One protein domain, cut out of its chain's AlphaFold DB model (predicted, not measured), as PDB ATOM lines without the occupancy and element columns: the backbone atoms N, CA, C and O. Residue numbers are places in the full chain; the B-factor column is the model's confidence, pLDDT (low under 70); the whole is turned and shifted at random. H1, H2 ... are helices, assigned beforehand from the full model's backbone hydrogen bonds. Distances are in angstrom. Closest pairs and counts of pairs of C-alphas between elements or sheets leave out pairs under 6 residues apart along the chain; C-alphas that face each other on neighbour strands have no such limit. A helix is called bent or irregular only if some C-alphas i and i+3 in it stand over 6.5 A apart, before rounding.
ATOM      1  N   PRO A  34     157.382 131.101 185.003       86.69
ATOM      2  CA  PRO A  34     156.226 131.650 185.707       86.69
ATOM      3  C   PRO A  34     155.066 131.975 184.758       86.69
ATOM      4  O   PRO A  34     155.272 132.384 183.616       86.69
ATOM      5  N   SER A  35     153.830 131.814 185.241       87.12
ATOM      6  CA  SER A  35     152.597 132.108 184.489       87.12
ATOM      7  C   SER A  35     152.551 131.523 183.066       87.12
ATOM      8  O   SER A  35     152.210 132.231 182.114       87.12
ATOM      9  N   PRO A  36     152.810 130.215 182.888       88.19
ATOM     10  CA  PRO A  36     152.955 129.597 181.567       88.19
ATOM     11  C   PRO A  36     151.710 129.751 180.681       88.19
ATOM     12  O   PRO A  36     151.808 129.842 179.459       88.19
ATOM     13  N   LEU A  37     150.527 129.840 181.297       90.12
ATOM     14  CA  LEU A  37     149.257 130.027 180.598       90.12
ATOM     15  C   LEU A  37     149.141 131.392 179.905       90.12
ATOM     16  O   LEU A  37     148.380 131.507 178.952       90.12
ATOM     17  N   LEU A  38     149.896 132.413 180.333       93.00
ATOM     18  CA  LEU A  38     149.921 133.715 179.657       93.00
ATOM     19  C   LEU A  38     150.751 133.687 178.361       93.00
ATOM     20  O   LEU A  38     150.576 134.552 177.507       93.00
ATOM     21  N   TYR A  39     151.606 132.683 178.174       94.50
ATOM     22  CA  TYR A  39     152.351 132.480 176.926       94.50
ATOM     23  C   TYR A  39     151.580 131.621 175.921       94.50
ATOM     24  O   TYR A  39     151.830 131.703 174.721       94.50
ATOM     25  N   PHE A  40     150.637 130.811 176.405       93.31
ATOM     26  CA  PHE A  40     149.907 129.830 175.605       93.31
ATOM     27  C   PHE A  40     149.154 130.414 174.389       93.31
ATOM     28  O   PHE A  40     149.246 129.803 173.326       93.31
ATOM     29  N   PRO A  41     148.523 131.608 174.459       96.19
ATOM     30  CA  PRO A  41     147.941 132.279 173.288       96.19
ATOM     31  C   PRO A  41     148.895 132.501 172.108       96.19
ATOM     32  O   PRO A  41     148.449 132.669 170.979       96.19
ATOM     33  N   PHE A  42     150.202 132.528 172.372       96.81
ATOM     34  CA  PHE A  42     151.246 132.807 171.387       96.81
ATOM     35  C   PHE A  42     152.022 131.549 170.991       96.81
ATOM     36  O   PHE A  42     153.078 131.658 170.372       96.81
ATOM     37  N   LEU A  43     151.547 130.358 171.374       95.00
ATOM     38  CA  LEU A  43     152.297 129.112 171.232       95.00
ATOM     39  C   LEU A  43     152.727 128.846 169.783       95.00
ATOM     40  O   LEU A  43     153.876 128.478 169.561       95.00
ATOM     41  N   ASP A  44     151.849 129.079 168.804       95.44
ATOM     42  CA  ASP A  44     152.175 128.914 167.382       95.44
ATOM     43  C   ASP A  44     153.322 129.841 166.942       95.44
ATOM     44  O   ASP A  44     154.275 129.396 166.306       95.44
ATOM     45  N   ASP A  45     153.286 131.108 167.366       96.44
ATOM     46  CA  ASP A  45     154.341 132.082 167.065       96.44
ATOM     47  C   ASP A  45     155.657 131.781 167.787       96.44
ATOM     48  O   ASP A  45     156.724 132.086 167.255       96.44
ATOM     49  N   ILE A  46     155.600 131.207 168.989       96.00
ATOM     50  CA  ILE A  46     156.794 130.784 169.730       96.00
ATOM     51  C   ILE A  46     157.424 129.572 169.040       96.00
ATOM     52  O   ILE A  46     158.629 129.564 168.799       96.00
ATOM     53  N   ILE A  47     156.619 128.569 168.665       94.12
ATOM     54  CA  ILE A  47     157.092 127.376 167.943       94.12
ATOM     55  C   ILE A  47     157.727 127.767 166.607       94.12
ATOM     56  O   ILE A  47     158.773 127.233 166.249       94.12
ATOM     57  N   SER A  48     157.126 128.710 165.881       93.50
ATOM     58  CA  SER A  48     157.646 129.167 164.592       93.50
ATOM     59  C   SER A  48     158.781 130.195 164.710       93.50
ATOM     60  O   SER A  48     159.214 130.727 163.691       93.50
ATOM     61  N   GLY A  49     159.192 130.573 165.925       93.12
ATOM     62  CA  GLY A  49     160.210 131.599 166.174       93.12
ATOM     63  C   GLY A  49     159.801 133.040 165.830       93.12
ATOM     64  O   GLY A  49     160.638 133.939 165.895       93.12
ATOM     65  N   ARG A  50     158.526 133.294 165.492       94.50
ATOM     66  CA  ARG A  50     157.993 134.644 165.214       94.50
ATOM     67  C   ARG A  50     157.925 135.506 166.475       94.50
ATOM     68  O   ARG A  50     158.026 136.729 166.387       94.50
ATOM     69  N   LYS A  51     157.751 134.886 167.644       94.94
ATOM     70  CA  LYS A  51     157.803 135.551 168.951       94.94
ATOM     71  C   LYS A  51     158.792 134.833 169.859       94.94
ATOM     72  O   LYS A  51     158.796 133.613 169.945       94.94
ATOM     73  N   GLN A  52     159.608 135.613 170.561       93.69
ATOM     74  CA  GLN A  52     160.580 135.107 171.529       93.69
ATOM     75  C   GLN A  52     160.015 135.209 172.948       93.69
ATOM     76  O   GLN A  52     159.401 136.222 173.302       93.69
ATOM     77  N   THR A  53     160.241 134.186 173.775       91.56
ATOM     78  CA  THR A  53     159.743 134.127 175.162       91.56
ATOM     79  C   THR A  53     160.251 135.285 176.015       91.56
ATOM     80  O   THR A  53     159.487 135.832 176.806       91.56
ATOM     81  N   ASP A  54     161.490 135.726 175.803       91.44
ATOM     82  CA  ASP A  54     162.092 136.830 176.559       91.44
ATOM     83  C   ASP A  54     161.429 138.175 176.245       91.44
ATOM     84  O   ASP A  54     161.223 139.002 177.132       91.44
ATOM     85  N   SER A  55     161.022 138.383 174.990       92.00
ATOM     86  CA  SER A  55     160.257 139.567 174.590       92.00
ATOM     87  C   SER A  55     158.864 139.567 175.215       92.00
ATOM     88  O   SER A  55     158.410 140.600 175.701       92.00
ATOM     89  N   LEU A  56     158.205 138.406 175.254       94.12
ATOM     90  CA  LEU A  56     156.906 138.238 175.911       94.12
ATOM     91  C   LEU A  56     157.002 138.435 177.428       94.12
ATOM     92  O   LEU A  56     156.117 139.043 178.025       94.12
ATOM     93  N   LYS A  57     158.103 137.992 178.045       92.69
ATOM     94  CA  LYS A  57     158.364 138.154 179.480       92.69
ATOM     95  C   LYS A  57     158.370 139.619 179.923       92.69
ATOM     96  O   LYS A  57     157.917 139.907 181.022       92.69
ATOM     97  N   LYS A  58     158.788 140.556 179.066       92.69
ATOM     98  CA  LYS A  58     158.747 142.002 179.372       92.69
ATOM     99  C   LYS A  58     157.330 142.543 179.591       92.69
ATOM    100  O   LYS A  58     157.177 143.565 180.242       92.69
ATOM    101  N   ILE A  59     156.323 141.875 179.027       93.56
ATOM    102  CA  ILE A  59     154.904 142.229 179.155       93.56
ATOM    103  C   ILE A  59     154.232 141.359 180.223       93.56
ATOM    104  O   ILE A  59     153.409 141.838 180.997       93.56
ATOM    105  N   ILE A  60     154.560 140.064 180.248       92.69
ATOM    106  CA  ILE A  60     153.925 139.078 181.129       92.69
ATOM    107  C   ILE A  60     154.444 139.176 182.571       92.69
ATOM    108  O   ILE A  60     153.693 138.892 183.501       92.69
ATOM    109  N   GLY A  61     155.691 139.606 182.763       87.75
ATOM    110  CA  GLY A  61     156.342 139.650 184.068       87.75
ATOM    111  C   GLY A  61     156.682 138.264 184.626       87.75
ATOM    112  O   GLY A  61     156.646 137.252 183.924       87.75
ATOM    113  N   ASP A  62     157.016 138.227 185.915       80.25
ATOM    114  CA  ASP A  62     157.287 137.009 186.687       80.25
ATOM    115  C   ASP A  62     156.101 136.720 187.624       80.25
ATOM    116  O   ASP A  62     156.199 136.828 188.848       80.25
ATOM    117  N   GLY A  63     154.935 136.404 187.053       69.38
ATOM    118  CA  GLY A  63     153.699 136.255 187.830       69.38
ATOM    119  C   GLY A  63     152.979 137.586 188.024       69.38
ATOM    120  O   GLY A  63     152.690 138.275 187.050       69.38
ATOM    121  N   ASP A  64     152.689 137.955 189.272       64.69
ATOM    122  CA  ASP A  64     151.998 139.214 189.599       64.69
ATOM    123  C   ASP A  64     152.927 140.443 189.553       64.69
ATOM    124  O   ASP A  64     152.468 141.586 189.577       64.69
ATOM    125  N   LYS A  65     154.248 140.233 189.478       74.38
ATOM    126  CA  LYS A  65     155.242 141.312 189.404       74.38
ATOM    127  C   LYS A  65     155.614 141.608 187.953       74.38
ATOM    128  O   LYS A  65     156.134 140.744 187.251       74.38
ATOM    129  N   GLY A  66     155.399 142.855 187.535       81.94
ATOM    130  CA  GLY A  66     155.782 143.348 186.206       81.94
ATOM    131  C   GLY A  66     154.804 143.010 185.075       81.94
ATOM    132  O   GLY A  66     155.130 143.266 183.923       81.94
ATOM    133  N   TYR A  67     153.624 142.457 185.382       90.69
ATOM    134  CA  TYR A  67     152.582 142.185 184.388       90.69
ATOM    135  C   TYR A  67     151.915 143.482 183.901       90.69
ATOM    136  O   TYR A  67     151.197 144.146 184.653       90.69
ATOM    137  N   ASP A  68     152.099 143.814 182.624       93.44
ATOM    138  CA  ASP A  68     151.407 144.917 181.955       93.44
ATOM    139  C   ASP A  68     150.136 144.404 181.268       93.44
ATOM    140  O   ASP A  68     150.145 143.919 180.134       93.44
ATOM    141  N   SER A  69     149.010 144.528 181.971       92.38
ATOM    142  CA  SER A  69     147.708 144.074 181.469       92.38
ATOM    143  C   SER A  69     147.255 144.761 180.176       92.38
ATOM    144  O   SER A  69     146.598 144.117 179.352       92.38
ATOM    145  N   LEU A  70     147.618 146.031 179.967       95.44
ATOM    146  CA  LEU A  70     147.233 146.795 178.783       95.44
ATOM    147  C   LEU A  70     148.058 146.352 177.576       95.44
ATOM    148  O   LEU A  70     147.494 146.051 176.522       95.44
ATOM    149  N   ALA A  71     149.383 146.281 177.727       96.56
ATOM    150  CA  ALA A  71     150.261 145.802 176.665       96.56
ATOM    151  C   ALA A  71     149.964 144.338 176.313       96.56
ATOM    152  O   ALA A  71     149.952 143.980 175.134       96.56
ATOM    153  N   TYR A  72     149.645 143.509 177.310       97.25
ATOM    154  CA  TYR A  72     149.254 142.120 177.093       97.25
ATOM    155  C   TYR A  72     147.964 142.006 176.278       97.25
ATOM    156  O   TYR A  72     147.915 141.253 175.310       97.25
ATOM    157  N   TYR A  73     146.934 142.787 176.616       98.31
ATOM    158  CA  TYR A  73     145.687 142.794 175.855       98.31
ATOM    159  C   TYR A  73     145.899 143.224 174.396       98.31
ATOM    160  O   TYR A  73     145.457 142.533 173.481       98.31
ATOM    161  N   LYS A  74     146.650 144.307 174.167       98.38
ATOM    162  CA  LYS A  74     146.996 144.767 172.810       98.38
ATOM    163  C   LYS A  74     147.759 143.712 172.013       98.38
ATOM    164  O   LYS A  74     147.530 143.539 170.819       98.38
ATOM    165  N   LEU A  75     148.650 142.975 172.674       98.25
ATOM    166  CA  LEU A  75     149.383 141.879 172.056       98.25
ATOM    167  C   LEU A  75     148.459 140.713 171.661       98.25
ATOM    168  O   LEU A  75     148.641 140.139 170.585       98.25
ATOM    169  N   LEU A  76     147.465 140.375 172.490       98.62
ATOM    170  CA  LEU A  76     146.439 139.388 172.136       98.62
ATOM    171  C   LEU A  76     145.641 139.850 170.912       98.62
ATOM    172  O   LEU A  76     145.510 139.082 169.966       98.62
ATOM    173  N   VAL A  77     145.195 141.109 170.880       98.69
ATOM    174  CA  VAL A  77     144.475 141.691 169.731       98.69
ATOM    175  C   VAL A  77     145.309 141.618 168.451       98.69
ATOM    176  O   VAL A  77     144.831 141.153 167.419       98.69
ATOM    177  N   GLN A  78     146.580 142.021 168.507       98.38
ATOM    178  CA  GLN A  78     147.476 141.937 167.352       98.38
ATOM    179  C   GLN A  78     147.641 140.490 166.863       98.38
ATOM    180  O   GLN A  78     147.695 140.240 165.657       98.38
ATOM    181  N   THR A  79     147.729 139.541 167.795       98.38
ATOM    182  CA  THR A  79     147.861 138.115 167.474       98.38
ATOM    183  C   THR A  79     146.569 137.574 166.860       98.38
ATOM    184  O   THR A  79     146.641 136.858 165.867       98.38
ATOM    185  N   GLU A  80     145.399 137.986 167.358       98.38
ATOM    186  CA  GLU A  80     144.086 137.621 166.803       98.38
ATOM    187  C   GLU A  80     143.951 138.096 165.357       98.38
ATOM    188  O   GLU A  80     143.623 137.301 164.487       98.38
ATOM    189  N   ILE A  81     144.311 139.352 165.068       98.50
ATOM    190  CA  ILE A  81     144.323 139.892 163.698       98.50
ATOM    191  C   ILE A  81     145.260 139.076 162.794       98.50
ATOM    192  O   ILE A  81     144.937 138.787 161.640       98.50
ATOM    193  N   GLY A  82     146.432 138.689 163.302       97.69
ATOM    194  CA  GLY A  82     147.374 137.850 162.563       97.69
ATOM    195  C   GLY A  82     146.822 136.451 162.273       97.69
ATOM    196  O   GLY A  82     146.953 135.954 161.152       97.69
ATOM    197  N   TYR A  83     146.199 135.816 163.265       97.50
ATOM    198  CA  TYR A  83     145.687 134.448 163.163       97.50
ATOM    199  C   TYR A  83     144.388 134.381 162.362       97.50
ATOM    200  O   TYR A  83     144.239 133.478 161.541       97.50
ATOM    201  N   SER A  84     143.501 135.368 162.486       96.19
ATOM    202  CA  SER A  84     142.282 135.447 161.681       96.19
ATOM    203  C   SER A  84     142.604 135.552 160.189       96.19
ATOM    204  O   SER A  84     142.018 134.839 159.376       96.19
ATOM    205  N   LYS A  85     143.635 136.324 159.815       96.12
ATOM    206  CA  LYS A  85     144.130 136.402 158.429       96.12
ATOM    207  C   LYS A  85     144.663 135.072 157.885       96.12
ATOM    208  O   LYS A  85     144.612 134.843 156.678       96.12
ATOM    209  N   ARG A  86     145.237 134.222 158.737       95.56
ATOM    210  CA  ARG A  86     145.703 132.880 158.344       95.56
ATOM    211  C   ARG A  86     144.530 131.919 158.200       95.56
ATOM    212  O   ARG A  86     144.454 131.189 157.215       95.56
ATOM    213  N   MET A  87     143.567 132.006 159.112       93.62
ATOM    214  CA  MET A  87     142.371 131.170 159.115       93.62
ATOM    215  C   MET A  87     141.528 131.356 157.849       93.62
ATOM    216  O   MET A  87     141.024 130.372 157.314       93.62
ATOM    217  N   THR A  88     141.444 132.571 157.289       89.50
ATOM    218  CA  THR A  88     140.768 132.794 155.991       89.50
ATOM    219  C   THR A  88     141.424 132.055 154.819       89.50
ATOM    220  O   THR A  88     140.803 131.902 153.769       89.50
ATOM    221  N   LYS A  89     142.654 131.560 154.994       93.44
ATOM    222  CA  LYS A  89     143.404 130.741 154.030       93.44
ATOM    223  C   LYS A  89     143.445 129.254 154.409       93.44
ATOM    224  O   LYS A  89     144.215 128.508 153.814       93.44
ATOM    225  N   GLY A  90     142.658 128.830 155.399       92.25
ATOM    226  CA  GLY A  90     142.625 127.448 155.888       92.25
ATOM    227  C   GLY A  90     143.757 127.075 156.852       92.25
ATOM    228  O   GLY A  90     143.874 125.911 157.219       92.25
ATOM    229  N   ASP A  91     144.575 128.036 157.288       94.75
ATOM    230  CA  ASP A  91     145.667 127.818 158.241       94.75
ATOM    231  C   ASP A  91     145.230 128.234 159.654       94.75
ATOM    232  O   ASP A  91     145.115 129.422 159.969       94.75
ATOM    233  N   THR A  92     144.952 127.242 160.502       94.50
ATOM    234  CA  THR A  92     144.534 127.457 161.893       94.50
ATOM    235  C   THR A  92     145.738 127.353 162.819       94.50
ATOM    236  O   THR A  92     146.342 126.289 162.945       94.50
ATOM    237  N   ALA A  93     146.058 128.448 163.507       95.50
ATOM    238  CA  ALA A  93     147.172 128.492 164.446       95.50
ATOM    239  C   ALA A  93     146.975 127.557 165.656       95.50
ATOM    240  O   ALA A  93     145.860 127.354 166.152       95.50
ATOM    241  N   ILE A  94     148.080 127.028 166.183       92.81
ATOM    242  CA  ILE A  94     148.087 126.259 167.433       92.81
ATOM    243  C   ILE A  94     147.600 127.136 168.594       92.81
ATOM    244  O   ILE A  94     147.997 128.292 168.726       92.81
ATOM    245  N   ALA A  95     146.767 126.556 169.467       91.94
ATOM    246  CA  ALA A  95     146.180 127.229 170.630       91.94
ATOM    247  C   ALA A  95     145.342 128.472 170.273       91.94
ATOM    248  O   ALA A  95     145.147 129.354 171.109       91.94
ATOM    249  N   PHE A  96     144.805 128.538 169.050       95.06
ATOM    250  CA  PHE A  96     143.883 129.604 168.671       95.06
ATOM    251  C   PHE A  96     142.563 129.520 169.465       95.06
ATOM    252  O   PHE A  96     142.074 130.518 170.001       95.06
ATOM    253  N   PHE A  97     142.039 128.300 169.608       93.88
ATOM    254  CA  PHE A  97     140.809 127.978 170.332       93.88
ATOM    255  C   PHE A  97     141.077 127.173 171.613       93.88
ATOM    256  O   PHE A  97     142.185 126.688 171.850       93.88
ATOM    257  N   GLY A  98     140.020 126.971 172.401       90.38
ATOM    258  CA  GLY A  98     140.021 126.135 173.599       90.38
ATOM    259  C   GLY A  98     140.471 126.864 174.871       90.38
ATOM    260  O   GLY A  98     140.862 128.032 174.819       90.38
ATOM    261  N   PRO A  99     140.416 126.187 176.033       89.06
ATOM    262  CA  PRO A  99     140.745 126.797 177.317       89.06
ATOM    263  C   PRO A  99     142.171 127.351 177.342       89.06
ATOM    264  O   PRO A  99     143.130 126.632 177.058       89.06
ATOM    265  N   ASN A 100     142.318 128.615 177.740       89.06
ATOM    266  CA  ASN A 100     143.564 129.389 177.719       89.06
ATOM    267  C   ASN A 100     144.144 129.695 176.334       89.06
ATOM    268  O   ASN A 100     145.169 130.376 176.271       89.06
ATOM    269  N   GLY A 101     143.516 129.232 175.251       95.06
ATOM    270  CA  GLY A 101     143.885 129.626 173.896       95.06
ATOM    271  C   GLY A 101     143.679 131.123 173.663       95.06
ATOM    272  O   GLY A 101     143.164 131.843 174.522       95.06
ATOM    273  N   LEU A 102     144.078 131.603 172.488       98.00
ATOM    274  CA  LEU A 102     144.066 133.026 172.160       98.00
ATOM    275  C   LEU A 102     142.693 133.672 172.353       98.00
ATOM    276  O   LEU A 102     142.604 134.659 173.081       98.00
ATOM    277  N   ARG A 103     141.628 133.097 171.781       97.50
ATOM    278  CA  ARG A 103     140.275 133.673 171.875       97.50
ATOM    279  C   ARG A 103     139.719 133.661 173.299       97.50
ATOM    280  O   ARG A 103     139.171 134.666 173.744       97.50
ATOM    281  N   ASP A 104     139.927 132.573 174.040       97.00
ATOM    282  CA  ASP A 104     139.528 132.469 175.453       97.00
ATOM    283  C   ASP A 104     140.270 133.493 176.326       97.00
ATOM    284  O   ASP A 104     139.669 134.197 177.139       97.00
ATOM    285  N   MET A 105     141.588 133.622 176.145       97.56
ATOM    286  CA  MET A 105     142.376 134.597 176.890       97.56
ATOM    287  C   MET A 105     141.983 136.028 176.514       97.56
ATOM    288  O   MET A 105     141.788 136.855 177.402       97.56
ATOM    289  N   LEU A 106     141.833 136.324 175.219       98.44
ATOM    290  CA  LEU A 106     141.418 137.637 174.728       98.44
ATOM    291  C   LEU A 106     140.067 138.039 175.321       98.44
ATOM    292  O   LEU A 106     139.949 139.145 175.847       98.44
ATOM    293  N   GLN A 107     139.100 137.120 175.352       97.75
ATOM    294  CA  GLN A 107     137.810 137.349 175.991       97.75
ATOM    295  C   GLN A 107     137.932 137.612 177.491       97.75
ATOM    296  O   GLN A 107     137.454 138.639 177.976       97.75
ATOM    297  N   ARG A 108     138.621 136.744 178.239       96.31
ATOM    298  CA  ARG A 108     138.791 136.930 179.690       96.31
ATOM    299  C   ARG A 108     139.468 138.254 180.027       96.31
ATOM    300  O   ARG A 108     139.106 138.891 181.013       96.31
ATOM    301  N   LYS A 109     140.452 138.677 179.228       97.19
ATOM    302  CA  LYS A 109     141.158 139.947 179.430       97.19
ATOM    303  C   LYS A 109     140.311 141.150 179.014       97.19
ATOM    304  O   LYS A 109     140.313 142.124 179.762       97.19
ATOM    305  N   ALA A 110     139.551 141.064 177.917       97.94
ATOM    306  CA  ALA A 110     138.565 142.079 177.530       97.94
ATOM    307  C   ALA A 110     137.561 142.327 178.665       97.94
ATOM    308  O   ALA A 110     137.357 143.468 179.083       97.94
ATOM    309  N   ILE A 111     136.992 141.242 179.202       96.00
ATOM    310  CA  ILE A 111     136.003 141.292 180.278       96.00
ATOM    311  C   ILE A 111     136.630 141.873 181.541       96.00
ATOM    312  O   ILE A 111     136.244 142.952 181.984       96.00
ATOM    313  N   LYS A 112     137.664 141.213 182.072       95.38
ATOM    314  CA  LYS A 112     138.255 141.561 183.367       95.38
ATOM    315  C   LYS A 112     138.836 142.975 183.414       95.38
ATOM    316  O   LYS A 112     138.684 143.653 184.422       95.38
ATOM    317  N   HIS A 113     139.578 143.387 182.386       95.19
ATOM    318  CA  HIS A 113     140.383 144.611 182.456       95.19
ATOM    319  C   HIS A 113     139.684 145.845 181.887       95.19
ATOM    320  O   HIS A 113     140.111 146.956 182.190       95.19
ATOM    321  N   PHE A 114     138.626 145.667 181.093       97.25
ATOM    322  CA  PHE A 114     137.963 146.786 180.428       97.25
ATOM    323  C   PHE A 114     136.460 146.791 180.669       97.25
ATOM    324  O   PHE A 114     135.956 147.766 181.218       97.25
ATOM    325  N   ILE A 115     135.748 145.713 180.337       95.88
ATOM    326  CA  ILE A 115     134.278 145.693 180.419       95.88
ATOM    327  C   ILE A 115     133.792 145.748 181.865       95.88
ATOM    328  O   ILE A 115     132.937 146.571 182.176       95.88
ATOM    329  N   THR A 116     134.344 144.920 182.756       92.81
ATOM    330  CA  THR A 116     133.968 144.918 184.174       92.81
ATOM    331  C   THR A 116     134.178 146.304 184.800       92.81
ATOM    332  O   THR A 116     133.193 146.852 185.289       92.81
ATOM    333  N   PRO A 117     135.349 146.966 184.672       95.38
ATOM    334  CA  PRO A 117     135.523 148.330 185.179       95.38
ATOM    335  C   PRO A 117     134.527 149.360 184.624       95.38
ATOM    336  O   PRO A 117     133.964 150.143 185.388       95.38
ATOM    337  N   ILE A 118     134.275 149.384 183.306       95.19
ATOM    338  CA  ILE A 118     133.330 150.365 182.733       95.19
ATOM    339  C   ILE A 118     131.870 150.047 183.084       95.19
ATOM    340  O   ILE A 118     131.041 150.960 183.108       95.19
ATOM    341  N   ASN A 119     131.545 148.775 183.335       88.06
ATOM    342  CA  ASN A 119     130.236 148.340 183.810       88.06
ATOM    343  C   ASN A 119     130.042 148.694 185.285       88.06
ATOM    344  O   ASN A 119     129.019 149.267 185.627       88.06
ATOM    345  N   GLU A 120     131.005 148.419 186.162       87.94
ATOM    346  CA  GLU A 120     130.927 148.756 187.594       87.94
ATOM    347  C   GLU A 120     130.772 150.266 187.815       87.94
ATOM    348  O   GLU A 120     130.071 150.709 188.720       87.94
ATOM    349  N   LEU A 121     131.355 151.073 186.929       90.06
ATOM    350  CA  LEU A 121     131.254 152.530 186.957       90.06
ATOM    351  C   LEU A 121     130.031 153.075 186.187       90.06
ATOM    352  O   LEU A 121     130.032 154.252 185.826       90.06
ATOM    353  N   HIS A 122     128.994 152.270 185.905       84.44
ATOM    354  CA  HIS A 122     127.870 152.681 185.044       84.44
ATOM    355  C   HIS A 122     127.073 153.897 185.525       84.44
ATOM    356  O   HIS A 122     126.588 154.648 184.677       84.44
ATOM    357  N   GLU A 123     127.041 154.136 186.836       78.81
ATOM    358  CA  GLU A 123     126.420 155.303 187.482       78.81
ATOM    359  C   GLU A 123     127.367 156.518 187.602       78.81
ATOM    360  O   GLU A 123     127.013 157.553 188.170       78.81
ATOM    361  N   LYS A 124     128.614 156.419 187.117       87.31
ATOM    362  CA  LYS A 124     129.607 157.504 187.189       87.31
ATOM    363  C   LYS A 124     129.658 158.326 185.892       87.31
ATOM    364  O   LYS A 124     129.359 157.801 184.818       87.31
ATOM    365  N   PRO A 125     130.108 159.598 185.958       87.56
ATOM    366  CA  PRO A 125     130.330 160.427 184.774       87.56
ATOM    367  C   PRO A 125     131.253 159.767 183.738       87.56
ATOM    368  O   PRO A 125     132.207 159.072 184.096       87.56
ATOM    369  N   GLU A 126     131.005 160.026 182.448       84.81
ATOM    370  CA  GLU A 126     131.685 159.347 181.330       84.81
ATOM    371  C   GLU A 126     133.219 159.445 181.401       84.81
ATOM    372  O   GLU A 126     133.907 158.457 181.153       84.81
ATOM    373  N   ASN A 127     133.766 160.604 181.777       89.38
ATOM    374  CA  ASN A 127     135.214 160.830 181.870       89.38
ATOM    375  C   ASN A 127     135.897 159.966 182.943       89.38
ATOM    376  O   ASN A 127     137.070 159.629 182.805       89.38
ATOM    377  N   VAL A 128     135.177 159.607 184.007       92.44
ATOM    378  CA  VAL A 128     135.664 158.679 185.034       92.44
ATOM    379  C   VAL A 128     135.441 157.247 184.569       92.44
ATOM    380  O   VAL A 128     136.360 156.430 184.604       92.44
ATOM    381  N   ARG A 129     134.231 156.960 184.085       92.00
ATOM    382  CA  ARG A 129     133.789 155.623 183.690       92.00
ATOM    383  C   ARG A 129     134.615 155.039 182.545       92.00
ATOM    384  O   ARG A 129     135.025 153.890 182.628       92.00
ATOM    385  N   MET A 130     134.883 155.810 181.490       94.44
ATOM    386  CA  MET A 130     135.544 155.321 180.267       94.44
ATOM    387  C   MET A 130     137.074 155.315 180.339       94.44
ATOM    388  O   MET A 130     137.726 154.908 179.380       94.44
ATOM    389  N   LYS A 131     137.663 155.707 181.474       94.81
ATOM    390  CA  LYS A 131     139.118 155.828 181.622       94.81
ATOM    391  C   LYS A 131     139.867 154.529 181.302       94.81
ATOM    392  O   LYS A 131     140.945 154.570 180.716       94.81
ATOM    393  N   ALA A 132     139.281 153.374 181.632       94.69
ATOM    394  CA  ALA A 132     139.877 152.061 181.370       94.69
ATOM    395  C   ALA A 132     140.148 151.802 179.875       94.69
ATOM    396  O   ALA A 132     141.097 151.100 179.537       94.69
ATOM    397  N   ILE A 133     139.351 152.395 178.978       96.38
ATOM    398  CA  ILE A 133     139.465 152.194 177.526       96.38
ATOM    399  C   ILE A 133     140.160 153.358 176.812       96.38
ATOM    400  O   ILE A 133     140.280 153.345 175.586       96.38
ATOM    401  N   ASP A 134     140.639 154.369 177.543       93.94
ATOM    402  CA  ASP A 134     141.263 155.554 176.949       93.94
ATOM    403  C   ASP A 134     142.465 155.176 176.083       93.94
ATOM    404  O   ASP A 134     142.628 155.709 174.989       93.94
ATOM    405  N   SER A 135     143.295 154.238 176.527       94.56
ATOM    406  CA  SER A 135     144.523 153.870 175.817       94.56
ATOM    407  C   SER A 135     144.320 152.867 174.675       94.56
ATOM    408  O   SER A 135     145.308 152.476 174.046       94.56
ATOM    409  N   LEU A 136     143.087 152.424 174.413       98.19
ATOM    410  CA  LEU A 136     142.775 151.432 173.385       98.19
ATOM    411  C   LEU A 136     142.645 152.068 171.990       98.19
ATOM    412  O   LEU A 136     142.110 153.168 171.826       98.19
ATOM    413  N   SER A 137     143.148 151.363 170.977       98.25
ATOM    414  CA  SER A 137     142.955 151.696 169.560       98.25
ATOM    415  C   SER A 137     141.553 151.290 169.069       98.25
ATOM    416  O   SER A 137     140.849 150.552 169.763       98.25
ATOM    417  N   PRO A 138     141.124 151.708 167.861       98.44
ATOM    418  CA  PRO A 138     139.853 151.253 167.297       98.44
ATOM    419  C   PRO A 138     139.735 149.726 167.203       98.44
ATOM    420  O   PRO A 138     138.690 149.179 167.536       98.44
ATOM    421  N   ALA A 139     140.810 149.029 166.813       98.50
ATOM    422  CA  ALA A 139     140.822 147.568 166.736       98.50
ATOM    423  C   ALA A 139     140.756 146.919 168.130       98.50
ATOM    424  O   ALA A 139     140.024 145.952 168.327       98.50
ATOM    425  N   ASP A 140     141.452 147.486 169.119       98.69
ATOM    426  CA  ASP A 140     141.392 146.998 170.502       98.69
ATOM    427  C   ASP A 140     139.971 147.090 171.075       98.69
ATOM    428  O   ASP A 140     139.497 146.154 171.727       98.69
ATOM    429  N   ILE A 141     139.285 148.211 170.811       98.69
ATOM    430  CA  ILE A 141     137.893 148.420 171.223       98.69
ATOM    431  C   ILE A 141     136.962 147.499 170.432       98.69
ATOM    432  O   ILE A 141     136.069 146.908 171.030       98.69
ATOM    433  N   TYR A 142     137.179 147.308 169.127       98.69
ATOM    434  CA  TYR A 142     136.408 146.358 168.320       98.69
ATOM    435  C   TYR A 142     136.414 144.954 168.942       98.69
ATOM    436  O   TYR A 142     135.346 144.402 169.212       98.69
ATOM    437  N   TYR A 143     137.600 144.414 169.251       98.75
ATOM    438  CA  TYR A 143     137.712 143.100 169.890       98.75
ATOM    439  C   TYR A 143     137.143 143.091 171.308       98.75
ATOM    440  O   TYR A 143     136.490 142.124 171.689       98.75
ATOM    441  N   MET A 144     137.301 144.180 172.066       98.56
ATOM    442  CA  MET A 144     136.699 144.298 173.395       98.56
ATOM    443  C   MET A 144     135.177 144.159 173.309       98.56
ATOM    444  O   MET A 144     134.584 143.413 174.081       98.56
ATOM    445  N   LEU A 145     134.550 144.842 172.348       98.06
ATOM    446  CA  LEU A 145     133.108 144.794 172.139       98.06
ATOM    447  C   LEU A 145     132.644 143.380 171.768       98.06
ATOM    448  O   LEU A 145     131.795 142.832 172.465       98.06
ATOM    449  N   VAL A 146     133.209 142.769 170.720       97.12
ATOM    450  CA  VAL A 146     132.741 141.453 170.231       97.12
ATOM    451  C   VAL A 146     133.035 140.306 171.199       97.12
ATOM    452  O   VAL A 146     132.286 139.332 171.244       97.12
ATOM    453  N   MET A 147     134.095 140.411 172.002       96.44
ATOM    454  CA  MET A 147     134.398 139.422 173.043       96.44
ATOM    455  C   MET A 147     133.528 139.607 174.289       96.44
ATOM    456  O   MET A 147     133.270 138.653 175.021       96.44
ATOM    457  N   GLY A 148     133.068 140.834 174.519       92.00
ATOM    458  CA  GLY A 148     132.248 141.240 175.650       92.00
ATOM    459  C   GLY A 148     130.752 141.095 175.470       92.00
ATOM    460  O   GLY A 148     130.009 141.633 176.283       92.00
ATOM    461  N   GLU A 149     130.296 140.463 174.393       86.88
ATOM    462  CA  GLU A 149     128.903 140.506 173.962       86.88
ATOM    463  C   GLU A 149     127.886 140.165 175.063       86.88
ATOM    464  O   GLU A 149     126.851 140.837 175.153       86.88
ATOM    465  N   THR A 150     128.189 139.161 175.888       79.88
ATOM    466  CA  THR A 150     127.334 138.681 176.983       79.88
ATOM    467  C   THR A 150     127.395 139.579 178.218       79.88
ATOM    468  O   THR A 150     126.395 139.741 178.905       79.88
ATOM    469  N   GLU A 151     128.535 140.230 178.459       82.88
ATOM    470  CA  GLU A 151     128.802 140.979 179.693       82.88
ATOM    471  C   GLU A 151     128.568 142.487 179.555       82.88
ATOM    472  O   GLU A 151     128.336 143.189 180.539       82.88
ATOM    473  N   ILE A 152     128.685 143.044 178.348       87.06
ATOM    474  CA  ILE A 152     128.723 144.494 178.164       87.06
ATOM    475  C   ILE A 152     127.339 145.129 178.325       87.06
ATOM    476  O   ILE A 152     126.383 144.796 177.620       87.06
ATOM    477  N   TYR A 153     127.240 146.109 179.226       83.38
ATOM    478  CA  TYR A 153     126.001 146.861 179.418       83.38
ATOM    479  C   TYR A 153     125.734 147.764 178.213       83.38
ATOM    480  O   TYR A 153     126.664 148.254 177.570       83.38
ATOM    481  N   THR A 154     124.465 148.074 177.945       79.06
ATOM    482  CA  THR A 154     124.075 148.959 176.836       79.06
ATOM    483  C   THR A 154     124.830 150.284 176.835       79.06
ATOM    484  O   THR A 154     125.373 150.693 175.807       79.06
ATOM    485  N   SER A 155     124.871 150.976 177.977       82.31
ATOM    486  CA  SER A 155     125.576 152.255 178.075       82.31
ATOM    487  C   SER A 155     127.080 152.069 177.847       82.31
ATOM    488  O   SER A 155     127.671 152.829 177.082       82.31
ATOM    489  N   SER A 156     127.679 151.004 178.390       90.25
ATOM    490  CA  SER A 156     129.094 150.664 178.178       90.25
ATOM    491  C   SER A 156     129.405 150.441 176.698       90.25
ATOM    492  O   SER A 156     130.376 151.006 176.194       90.25
ATOM    493  N   TYR A 157     128.559 149.690 175.982       92.81
ATOM    494  CA  TYR A 157     128.700 149.472 174.542       92.81
ATOM    495  C   TYR A 157     128.645 150.793 173.780       92.81
ATOM    496  O   TYR A 157     129.541 151.079 172.995       92.81
ATOM    497  N   LYS A 158     127.628 151.626 174.025       91.19
ATOM    498  CA  LYS A 158     127.447 152.890 173.296       91.19
ATOM    499  C   LYS A 158     128.626 153.842 173.468       91.19
ATOM    500  O   LYS A 158     129.106 154.388 172.476       91.19
ATOM    501  N   HIS A 159     129.094 154.044 174.700       93.12
ATOM    502  CA  HIS A 159     130.241 154.917 174.952       93.12
ATOM    503  C   HIS A 159     131.519 154.340 174.336       93.12
ATOM    504  O   HIS A 159     132.270 155.073 173.697       93.12
ATOM    505  N   SER A 160     131.722 153.024 174.433       97.00
ATOM    506  CA  SER A 160     132.861 152.344 173.807       97.00
ATOM    507  C   SER A 160     132.820 152.437 172.279       97.00
ATOM    508  O   SER A 160     133.828 152.764 171.663       97.00
ATOM    509  N   PHE A 161     131.658 152.237 171.656       97.25
ATOM    510  CA  PHE A 161     131.444 152.395 170.216       97.25
ATOM    511  C   PHE A 161     131.729 153.832 169.765       97.25
ATOM    512  O   PHE A 161     132.474 154.054 168.814       97.25
ATOM    513  N   ASN A 162     131.205 154.831 170.484       95.38
ATOM    514  CA  ASN A 162     131.496 156.235 170.193       95.38
ATOM    515  C   ASN A 162     132.995 156.531 170.337       95.38
ATOM    516  O   ASN A 162     133.574 157.210 169.488       95.38
ATOM    517  N   ARG A 163     133.644 155.987 171.375       95.88
ATOM    518  CA  ARG A 163     135.087 156.130 171.582       95.88
ATOM    519  C   ARG A 163     135.889 155.481 170.460       95.88
ATOM    520  O   ARG A 163     136.862 156.073 170.000       95.88
ATOM    521  N   MET A 164     135.469 154.309 169.991       97.81
ATOM    522  CA  MET A 164     136.060 153.623 168.843       97.81
ATOM    523  C   MET A 164     136.046 154.528 167.612       97.81
ATOM    524  O   MET A 164     137.098 154.752 167.020       97.81
ATOM    525  N   LEU A 165     134.892 155.121 167.282       97.50
ATOM    526  CA  LEU A 165     134.769 156.052 166.158       97.50
ATOM    527  C   LEU A 165     135.626 157.311 166.345       97.50
ATOM    528  O   LEU A 165     136.324 157.715 165.421       97.50
ATOM    529  N   GLN A 166     135.647 157.903 167.544       95.12
ATOM    530  CA  GLN A 166     136.507 159.057 167.850       95.12
ATOM    531  C   GLN A 166     137.994 158.739 167.627       95.12
ATOM    532  O   GLN A 166     138.742 159.565 167.100       95.12
ATOM    533  N   ARG A 167     138.429 157.527 167.993       95.88
ATOM    534  CA  ARG A 167     139.808 157.049 167.810       95.88
ATOM    535  C   ARG A 167     140.171 156.796 166.344       95.88
ATOM    536  O   ARG A 167     141.356 156.713 166.037       95.88
ATOM    537  N   MET A 168     139.191 156.720 165.442       96.50
ATOM    538  CA  MET A 168     139.411 156.651 163.990       96.50
ATOM    539  C   MET A 168     139.660 158.032 163.359       96.50
ATOM    540  O   MET A 168     139.963 158.123 162.173       96.50
ATOM    541  N   GLY A 169     139.579 159.109 164.147       94.00
ATOM    542  CA  GLY A 169     139.879 160.472 163.716       94.00
ATOM    543  C   GLY A 169     138.649 161.260 163.258       94.00
ATOM    544  O   GLY A 169     137.508 160.849 163.435       94.00
ATOM    545  N   LYS A 170     138.886 162.445 162.676       91.75
ATOM    546  CA  LYS A 170     137.824 163.411 162.321       91.75
ATOM    547  C   LYS A 170     136.885 162.935 161.207       91.75
ATOM    548  O   LYS A 170     135.769 163.434 161.111       91.75
ATOM    549  N   LYS A 171     137.346 162.020 160.352       92.06
ATOM    550  CA  LYS A 171     136.574 161.417 159.257       92.06
ATOM    551  C   LYS A 171     136.675 159.892 159.370       92.06
ATOM    552  O   LYS A 171     137.491 159.302 158.664       92.06
ATOM    553  N   PRO A 172     135.939 159.268 160.307       92.56
ATOM    554  CA  PRO A 172     135.970 157.820 160.477       92.56
ATOM    555  C   PRO A 172     135.576 157.117 159.173       92.56
ATOM    556  O   PRO A 172     134.581 157.495 158.564       92.56
ATOM    557  N   ALA A 173     136.351 156.105 158.786       94.06
ATOM    558  CA  ALA A 173     136.067 155.203 157.671       94.06
ATOM    559  C   ALA A 173     135.850 153.792 158.234       94.06
ATOM    560  O   ALA A 173     136.804 153.080 158.559       94.06
ATOM    561  N   THR A 174     134.592 153.430 158.483       97.19
ATOM    562  CA  THR A 174     134.229 152.205 159.224       97.19
ATOM    563  C   THR A 174     134.537 150.916 158.461       97.19
ATOM    564  O   THR A 174     134.863 149.905 159.080       97.19
ATOM    565  N   ASP A 175     134.554 150.957 157.132       96.94
ATOM    566  CA  ASP A 175     135.049 149.890 156.252       96.94
ATOM    567  C   ASP A 175     136.540 149.592 156.477       96.94
ATOM    568  O   ASP A 175     136.950 148.432 156.538       96.94
ATOM    569  N   SER A 176     137.347 150.632 156.692       97.06
ATOM    570  CA  SER A 176     138.784 150.494 156.954       97.06
ATOM    571  C   SER A 176     139.064 149.776 158.275       97.06
ATOM    572  O   SER A 176     140.049 149.045 158.385       97.06
ATOM    573  N   LEU A 177     138.187 149.926 159.275       98.00
ATOM    574  CA  LEU A 177     138.275 149.146 160.509       98.00
ATOM    575  C   LEU A 177     138.015 147.659 160.245       98.00
ATOM    576  O   LEU A 177     138.791 146.829 160.715       98.00
ATOM    577  N   LEU A 178     136.974 147.326 159.471       97.88
ATOM    578  CA  LEU A 178     136.669 145.935 159.114       97.88
ATOM    579  C   LEU A 178     137.814 145.294 158.320       97.88
ATOM    580  O   LEU A 178     138.195 144.161 158.605       97.88
ATOM    581  N   LEU A 179     138.418 146.034 157.388       96.75
ATOM    582  CA  LEU A 179     139.599 145.583 156.649       96.75
ATOM    583  C   LEU A 179     140.795 145.325 157.574       96.75
ATOM    584  O   LEU A 179     141.461 144.301 157.435       96.75
ATOM    585  N   ASN A 180     141.047 146.213 158.541       97.12
ATOM    586  CA  ASN A 180     142.148 146.077 159.500       97.12
ATOM    587  C   ASN A 180     142.017 144.800 160.349       97.12
ATOM    588  O   ASN A 180     142.996 144.093 160.572       97.12
ATOM    589  N   VAL A 181     140.796 144.451 160.757       97.62
ATOM    590  CA  VAL A 181     140.533 143.220 161.521       97.62
ATOM    591  C   VAL A 181     140.265 141.996 160.634       97.62
ATOM    592  O   VAL A 181     139.847 140.959 161.138       97.62
ATOM    593  N   ASN A 182     140.516 142.085 159.322       97.12
ATOM    594  CA  ASN A 182     140.268 141.031 158.327       97.12
ATOM    595  C   ASN A 182     138.819 140.511 158.309       97.12
ATOM    596  O   ASN A 182     138.590 139.330 158.051       97.12
ATOM    597  N   PHE A 183     137.847 141.377 158.609       96.56
ATOM    598  CA  PHE A 183     136.438 141.028 158.812       96.56
ATOM    599  C   PHE A 183     136.211 139.950 159.887       96.56
ATOM    600  O   PHE A 183     135.140 139.346 159.943       96.56
ATOM    601  N   ASP A 184     137.175 139.704 160.776       96.94
ATOM    602  CA  ASP A 184     136.979 138.752 161.862       96.94
ATOM    603  C   ASP A 184     135.858 139.228 162.790       96.94
ATOM    604  O   ASP A 184     135.766 140.411 163.113       96.94
ATOM    605  N   TYR A 185     134.966 138.320 163.183       95.50
ATOM    606  CA  TYR A 185     133.740 138.622 163.933       95.50
ATOM    607  C   TYR A 185     132.796 139.671 163.307       95.50
ATOM    608  O   TYR A 185     131.914 140.164 164.012       95.50
TER     609      TYR A 185
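AT A GLANCE: This is residues 34 to 185 of the 523 residues of an uncharacterized protein of Ferruginibacter sp (UniProt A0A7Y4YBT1). Two long helices, H3 and H4, form a slanted hairpin through the middle, with the short H1 and H2 on one side of it and a cluster of H5, H6 and H7 on the other. H6 packs across both long helices, and the short H8 lies beyond it. The printed part has 152 residues with eight named helices, H1 to H8 in chain order, and no named strand: an all helix domain, mostly crossed in its packing. It is compact, with a radius of gyration of the C-alphas of 15.7 A and spans of 44 by 37 by 27 A.

IN THESE COORDINATES: H3, residues 69 to 87, is 26.4 A long and begins at C-alpha 69 (147.708, 144.074, 181.469). H4, residues 102 to 120, is 25.7 A long, with a kink of 27 degrees near residue 112. H1 covers residues 40 to 47, H2 53 to 60, H5 126 to 133 and H6 138 to 147. H7, residues 154 to 167, measures 19.9 A; H8, residues 174 to 180, ends at C-alpha 180 (142.148, 146.077, 159.500). H1 and H5 are irregular, with C-alphas 41 and 44 8.0 A apart and 129 and 132 7.4 A apart; H4 is only just so, with 113 and 116 6.6 A apart.

HOW THE PARTS SIT: H4 is the hub, touching five helices. It forms a helical hairpin with H3, closest at the C-alphas of Leu 76 and Leu 106, 5.9 A. H6 touches H4 about perpendicular at 86 degrees, Gln 107 to Met 147 being the closest C-alphas, 5.0 A. H6 and H7 form a hairpin at a shallow tilt of 23 degrees, with the C-alphas of Pro 138 and Met 164 closest at 4.7 A. H4 and H5 form another, closest at the C-alphas of Ile 118 and Arg 129, 5.4 A. With residues 102 to 105 alone H4 touches H1, closest at the C-alphas of Pro 41 and Leu 102, 4.1 A. With residues 69 to 72 alone H3 touches H2, closest at the C-alphas of Ile 59 and Tyr 72, 6.0 A. H6 and H8 only just touch, with 3 pairs of C-alphas within 8 A, Ala 139 and Leu 177 closest at 6.9 A. Every O i to N i+4 pair is within hydrogen-bond range in H3, H6, H7 and H8, against 2 of 4 in H1, 3 of 4 in H2, 13 of 15 in H4 and 1 of 4 in H5, where 3 of 5 O i to N i+3 pairs are.

THE WHOLE: The C-alphas of Ser 48 and Glu 123 are farthest apart, 46.7 A. The printed part has no cut, and the one long link is H3 to H4, residues 88 to 101. Mean pLDDT of the printed part is 93.3; residues 63 to 64 are under 70.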